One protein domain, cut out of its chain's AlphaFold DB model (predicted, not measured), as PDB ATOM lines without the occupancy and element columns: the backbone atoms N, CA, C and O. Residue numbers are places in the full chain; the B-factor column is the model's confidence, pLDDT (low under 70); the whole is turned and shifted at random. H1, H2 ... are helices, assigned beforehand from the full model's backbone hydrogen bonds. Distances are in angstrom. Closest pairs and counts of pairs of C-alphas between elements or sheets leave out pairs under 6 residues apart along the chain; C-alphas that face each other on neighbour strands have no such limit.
ATOM      1  N   GLU A  16      27.490  13.761 -22.076       68.19
ATOM      2  CA  GLU A  16      27.998  13.671 -20.703       68.19
ATOM      3  C   GLU A  16      27.318  12.572 -19.866       68.19
ATOM      4  O   GLU A  16      27.990  11.886 -19.092       68.19
ATOM      5  N   MET A  17      26.006  12.374 -20.028       61.16
ATOM      6  CA  MET A  17      25.254  11.342 -19.307       61.16
ATOM      7  C   MET A  17      25.647   9.946 -19.794       61.16
ATOM      8  O   MET A  17      25.945   9.084 -18.967       61.16
ATOM      9  N   VAL A  18      25.779   9.756 -21.109       69.06
ATOM     10  CA  VAL A  18      26.196   8.475 -21.710       69.06
ATOM     11  C   VAL A  18      27.607   8.086 -21.255       69.06
ATOM     12  O   VAL A  18      27.843   6.959 -20.820       69.06
ATOM     13  N   ILE A  19      28.545   9.040 -21.256       72.12
ATOM     14  CA  ILE A  19      29.917   8.812 -20.775       72.12
ATOM     15  C   ILE A  19      29.920   8.433 -19.289       72.12
ATOM     16  O   ILE A  19      30.702   7.578 -18.864       72.12
ATOM     17  N   SER A  20      29.061   9.060 -18.484       76.38
ATOM     18  CA  SER A  20      28.990   8.784 -17.049       76.38
ATOM     19  C   SER A  20      28.471   7.369 -16.751       76.38
ATOM     20  O   SER A  20      29.081   6.649 -15.954       76.38
ATOM     21  N   GLU A  21      27.435   6.928 -17.467       77.81
ATOM     22  CA  GLU A  21      26.853   5.589 -17.344       77.81
ATOM     23  C   GLU A  21      27.833   4.494 -17.787       77.81
ATOM     24  O   GLU A  21      28.028   3.500 -17.077       77.81
ATOM     25  N   GLU A  22      28.529   4.688 -18.912       79.50
ATOM     26  CA  GLU A  22      29.562   3.753 -19.372       79.50
ATOM     27  C   GLU A  22      30.700   3.602 -18.357       79.50
ATOM     28  O   GLU A  22      31.185   2.494 -18.097       79.50
ATOM     29  N   MET A  23      31.138   4.713 -17.764       79.38
ATOM     30  CA  MET A  23      32.206   4.707 -16.768       79.38
ATOM     31  C   MET A  23      31.798   3.964 -15.497       79.38
ATOM     32  O   MET A  23      32.631   3.280 -14.899       79.38
ATOM     33  N   ASP A  24      30.534   4.049 -15.092       83.25
ATOM     34  CA  ASP A  24      30.026   3.312 -13.938       83.25
ATOM     35  C   ASP A  24      29.881   1.812 -14.224       83.25
ATOM     36  O   ASP A  24      30.221   0.990 -13.366       83.25
ATOM     37  N   MET A  25      29.500   1.427 -15.447       84.00
ATOM     38  CA  MET A  25      29.550   0.025 -15.877       84.00
ATOM     39  C   MET A  25      30.982  -0.528 -15.866       84.00
ATOM     40  O   MET A  25      31.226  -1.609 -15.323       84.00
ATOM     41  N   LYS A  26      31.958   0.228 -16.388       84.06
ATOM     42  CA  LYS A  26      33.372  -0.179 -16.361       84.06
ATOM     43  C   LYS A  26      33.919  -0.278 -14.939       84.06
ATOM     44  O   LYS A  26      34.619  -1.235 -14.624       84.06
ATOM     45  N   LYS A  27      33.568   0.641 -14.033       85.94
ATOM     46  CA  LYS A  27      33.954   0.531 -12.612       85.94
ATOM     47  C   LYS A  27      33.440  -0.763 -11.986       85.94
ATOM     48  O   LYS A  27      34.210  -1.431 -11.302       85.94
ATOM     49  N   LYS A  28      32.187  -1.154 -12.254       87.19
ATOM     50  CA  LYS A  28      31.623  -2.427 -11.768       87.19
ATOM     51  C   LYS A  28      32.407  -3.643 -12.261       87.19
ATOM     52  O   LYS A  28      32.640  -4.549 -11.475       87.19
ATOM     53  N   LYS A  29      32.886  -3.640 -13.511       88.25
ATOM     54  CA  LYS A  29      33.746  -4.709 -14.056       88.25
ATOM     55  C   LYS A  29      35.050  -4.880 -13.266       88.25
ATOM     56  O   LYS A  29      35.524  -6.000 -13.097       88.25
ATOM     57  N   TYR A  30      35.638  -3.780 -12.795       87.69
ATOM     58  CA  TYR A  30      36.893  -3.805 -12.036       87.69
ATOM     59  C   TYR A  30      36.710  -3.954 -10.522       87.69
ATOM     60  O   TYR A  30      37.685  -4.230  -9.820       87.69
ATOM     61  N   LEU A  31      35.481  -3.822 -10.019       86.56
ATOM     62  CA  LEU A  31      35.131  -4.190  -8.652       86.56
ATOM     63  C   LEU A  31      35.077  -5.722  -8.556       86.56
ATOM     64  O   LEU A  31      34.198  -6.379  -9.106       86.56
ATOM     65  N   ARG A  32      36.065  -6.313  -7.878       83.50
ATOM     66  CA  ARG A  32      36.222  -7.770  -7.729       83.50
ATOM     67  C   ARG A  32      35.353  -8.326  -6.590       83.50
ATOM     68  O   ARG A  32      35.873  -8.984  -5.695       83.50
ATOM     69  N   GLY A  33      34.052  -8.048  -6.626       83.62
ATOM     70  CA  GLY A  33      33.082  -8.458  -5.605       83.62
ATOM     71  C   GLY A  33      32.374  -7.285  -4.926       83.62
ATOM     72  O   GLY A  33      32.628  -6.120  -5.236       83.62
ATOM     73  N   GLU A  34      31.458  -7.615  -4.016       78.88
ATOM     74  CA  GLU A  34      30.764  -6.636  -3.175       78.88
ATOM     75  C   GLU A  34      31.658  -6.196  -2.009       78.88
ATOM     76  O   GLU A  34      32.444  -6.988  -1.485       78.88
ATOM     77  N   ASP A  43      35.650  -4.795  16.351       89.00
ATOM     78  CA  ASP A  43      37.006  -4.246  16.459       89.00
ATOM     79  C   ASP A  43      37.152  -2.960  15.632       89.00
ATOM     80  O   ASP A  43      37.156  -2.980  14.401       89.00
ATOM     81  N   LYS A  44      37.325  -1.833  16.332       85.62
ATOM     82  CA  LYS A  44      37.476  -0.500  15.730       85.62
ATOM     83  C   LYS A  44      38.744  -0.364  14.886       85.62
ATOM     84  O   LYS A  44      38.747   0.392  13.917       85.62
ATOM     85  N   LYS A  45      39.827  -1.071  15.234       88.75
ATOM     86  CA  LYS A  45      41.094  -0.988  14.492       88.75
ATOM     87  C   LYS A  45      40.976  -1.709  13.154       88.75
ATOM     88  O   LYS A  45      41.357  -1.149  12.129       88.75
ATOM     89  N   LEU A  46      40.404  -2.912  13.167       85.88
ATOM     90  CA  LEU A  46      40.134  -3.680  11.954       85.88
ATOM     91  C   LEU A  46      39.123  -2.956  11.056       85.88
ATOM     92  O   LEU A  46      39.336  -2.868   9.852       85.88
ATOM     93  N   GLN A  47      38.076  -2.365  11.640       86.62
ATOM     94  CA  GLN A  47      37.098  -1.579  10.889       86.62
ATOM     95  C   GLN A  47      37.770  -0.420  10.140       86.62
ATOM     96  O   GLN A  47      37.564  -0.274   8.940       86.62
ATOM     97  N   GLY A  48      38.633   0.354  10.811       86.31
ATOM     98  CA  GLY A  48      39.387   1.433  10.167       86.31
ATOM     99  C   GLY A  48      40.316   0.942   9.052       86.31
ATOM    100  O   GLY A  48      40.378   1.557   7.991       86.31
ATOM    101  N   GLN A  49      41.004  -0.188   9.252       88.75
ATOM    102  CA  GLN A  49      41.858  -0.787   8.219       88.75
ATOM    103  C   GLN A  49      41.060  -1.224   6.984       88.75
ATOM    104  O   GLN A  49      41.493  -0.964   5.862       88.75
ATOM    105  N   LEU A  50      39.891  -1.836   7.182       88.12
ATOM    106  CA  LEU A  50      39.030  -2.279   6.087       88.12
ATOM    107  C   LEU A  50      38.431  -1.103   5.308       88.12
ATOM    108  O   LEU A  50      38.416  -1.161   4.086       88.12
ATOM    109  N   VAL A  51      38.024  -0.009   5.969       88.19
ATOM    110  CA  VAL A  51      37.575   1.214   5.268       88.19
ATOM    111  C   VAL A  51      38.660   1.720   4.315       88.19
ATOM    112  O   VAL A  51      38.385   1.994   3.151       88.19
ATOM    113  N   VAL A  52      39.909   1.803   4.785       89.69
ATOM    114  CA  VAL A  52      41.035   2.269   3.959       89.69
ATOM    115  C   VAL A  52      41.296   1.321   2.784       89.69
ATOM    116  O   VAL A  52      41.597   1.780   1.681       89.69
ATOM    117  N   GLN A  53      41.175   0.006   2.994       87.38
ATOM    118  CA  GLN A  53      41.311  -0.973   1.915       87.38
ATOM    119  C   GLN A  53      40.189  -0.854   0.880       87.38
ATOM    120  O   GLN A  53      40.488  -0.831  -0.311       87.38
ATOM    121  N   GLU A  54      38.936  -0.700   1.308       87.81
ATOM    122  CA  GLU A  54      37.785  -0.485   0.420       87.81
ATOM    123  C   GLU A  54      37.936   0.799  -0.407       87.81
ATOM    124  O   GLU A  54      37.742   0.794  -1.624       87.81
ATOM    125  N   GLU A  55      38.385   1.896   0.210       88.81
ATOM    126  CA  GLU A  55      38.706   3.120  -0.525       88.81
ATOM    127  C   GLU A  55      39.814   2.898  -1.563       88.81
ATOM    128  O   GLU A  55      39.752   3.437  -2.673       88.81
ATOM    129  N   LEU A  56      40.842   2.115  -1.223       90.19
ATOM    130  CA  LEU A  56      41.943   1.804  -2.128       90.19
ATOM    131  C   LEU A  56      41.483   0.908  -3.285       90.19
ATOM    132  O   LEU A  56      41.884   1.147  -4.427       90.19
ATOM    133  N   PHE A  57      40.604  -0.063  -3.032       88.56
ATOM    134  CA  PHE A  57      39.972  -0.874  -4.072       88.56
ATOM    135  C   PHE A  57      39.103  -0.020  -4.996       88.56
ATOM    136  O   PHE A  57      39.248  -0.118  -6.214       88.56
ATOM    137  N   GLY A  58      38.290   0.886  -4.445       88.38
ATOM    138  CA  GLY A  58      37.480   1.823  -5.226       88.38
ATOM    139  C   GLY A  58      38.330   2.747  -6.104       88.38
ATOM    140  O   GLY A  58      38.060   2.894  -7.300       88.38
ATOM    141  N   LYS A  59      39.411   3.318  -5.552       90.31
ATOM    142  CA  LYS A  59      40.373   4.139  -6.312       90.31
ATOM    143  C   LYS A  59      41.056   3.332  -7.417       90.31
ATOM    144  O   LYS A  59      41.170   3.821  -8.540       90.31
ATOM    145  N   SER A  60      41.460   2.098  -7.123       89.94
ATOM    146  CA  SER A  60      42.111   1.201  -8.085       89.94
ATOM    147  C   SER A  60      41.167   0.804  -9.223       89.94
ATOM    148  O   SER A  60      41.552   0.874 -10.388       89.94
ATOM    149  N   ALA A  61      39.914   0.461  -8.911       90.25
ATOM    150  CA  ALA A  61      38.895   0.131  -9.903       90.25
ATOM    151  C   ALA A  61      38.556   1.336 -10.793       90.25
ATOM    152  O   ALA A  61      38.468   1.203 -12.012       90.25
ATOM    153  N   ALA A  62      38.434   2.534 -10.211       90.00
ATOM    154  CA  ALA A  62      38.212   3.760 -10.972       90.00
ATOM    155  C   ALA A  62      39.402   4.111 -11.879       90.00
ATOM    156  O   ALA A  62      39.198   4.550 -13.011       90.00
ATOM    157  N   ALA A  63      40.637   3.914 -11.408       91.12
ATOM    158  CA  ALA A  63      41.837   4.114 -12.215       91.12
ATOM    159  C   ALA A  63      41.909   3.113 -13.381       91.12
ATOM    160  O   ALA A  63      42.165   3.522 -14.511       91.12
ATOM    161  N   ALA A  64      41.608   1.835 -13.134       90.12
ATOM    162  CA  ALA A  64      41.557   0.802 -14.168       90.12
ATOM    163  C   ALA A  64      40.463   1.079 -15.214       90.12
ATOM    164  O   ALA A  64      40.734   1.011 -16.409       90.12
ATOM    165  N   ALA A  65      39.262   1.483 -14.785       90.69
ATOM    166  CA  ALA A  65      38.170   1.862 -15.685       90.69
ATOM    167  C   ALA A  65      38.535   3.060 -16.577       90.69
ATOM    168  O   ALA A  65      38.247   3.062 -17.773       90.69
ATOM    169  N   LYS A  66      39.211   4.069 -16.006       89.94
ATOM    170  CA  LYS A  66      39.741   5.206 -16.772       89.94
ATOM    171  C   LYS A  66      40.796   4.747 -17.777       89.94
ATOM    172  O   LYS A  66      40.719   5.130 -18.937       89.94
ATOM    173  N   ALA A  67      41.743   3.909 -17.360       90.69
ATOM    174  CA  ALA A  67      42.752   3.367 -18.263       90.69
ATOM    175  C   ALA A  67      42.109   2.594 -19.428       90.69
ATOM    176  O   ALA A  67      42.465   2.824 -20.576       90.69
ATOM    177  N   GLU A  68      41.103   1.755 -19.164       88.00
ATOM    178  CA  GLU A  68      40.399   1.012 -20.215       88.00
ATOM    179  C   GLU A  68      39.651   1.926 -21.194       88.00
ATOM    180  O   GLU A  68      39.625   1.648 -22.386       88.00
ATOM    181  N   LYS A  69      39.006   3.006 -20.733       85.94
ATOM    182  CA  LYS A  69      38.278   3.912 -21.641       85.94
ATOM    183  C   LYS A  69      39.213   4.792 -22.471       85.94
ATOM    184  O   LYS A  69      38.909   5.019 -23.633       85.94
ATOM    185  N   TRP A  70      40.303   5.286 -21.888       87.88
ATOM    186  CA  TRP A  70      41.118   6.330 -22.518       87.88
ATOM    187  C   TRP A  70      42.417   5.825 -23.151       87.88
ATOM    188  O   TRP A  70      42.927   6.470 -24.059       87.88
ATOM    189  N   LEU A  71      42.982   4.715 -22.663       92.00
ATOM    190  CA  LEU A  71      44.293   4.216 -23.106       92.00
ATOM    191  C   LEU A  71      44.205   2.982 -24.009       92.00
ATOM    192  O   LEU A  71      45.228   2.566 -24.550       92.00
ATOM    193  N   MET A  72      43.025   2.372 -24.158       89.56
ATOM    194  CA  MET A  72      42.866   1.228 -25.054       89.56
ATOM    195  C   MET A  72      43.039   1.680 -26.510       89.56
ATOM    196  O   MET A  72      42.325   2.576 -26.951       89.56
TER     197      MET A  72
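What this domain is: This is residues 16 to 34 and 43 to 72 of the 176 residues of the protein "WD-repeat protein" of Solanum tuberosum (UniProt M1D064). A shorter helix, H1, meets a long helix, H2, with its closest approach at its last residue, Tyr 30, beside Ala 61 of H2, and splays off it steeply, as a side branch on a longer stem; residues 43 to 56, of which 44 to 56 belong to H2, stick out free past the meeting place and make the length. The printed part has 49 residues with two named helices, H1 then H2, and no named strand: all helix. It is loose, radius of gyration of the C-alphas 13.3 A, spanning 41 by 20 by 17 A.

Where its parts are: Find C-alpha 16 at (27.998, 13.671, -20.703); from there H1 runs through residues 16 to 30, 21.4 A. Beyond the cut, find C-alpha 44 at (37.476, -0.500, 15.730); H2, residues 44 to 70, runs 39.0 A to C-alpha 70 at (41.118, 6.330, -22.518).

How they stand to each other: H1 touches H2, which takes part with residues 61 to 69 alone; look at their closest C-alphas, those of Tyr 30 and Ala 61, 4.9 A apart. They run opposite ways at a steep tilt of 58 degrees. In H1 and H2 every O i to N i+4 pair is within hydrogen-bond range.

The domain as a whole: The farthest C-alphas, those of Asp 43 and Met 72, are 42.3 A apart. Residues 35 to 42 are not printed; C-alphas 34 and 43 are 20.7 A apart across this cut, in the link from H1 to H2. Confidence is low, under 70, at residues 16 to 18.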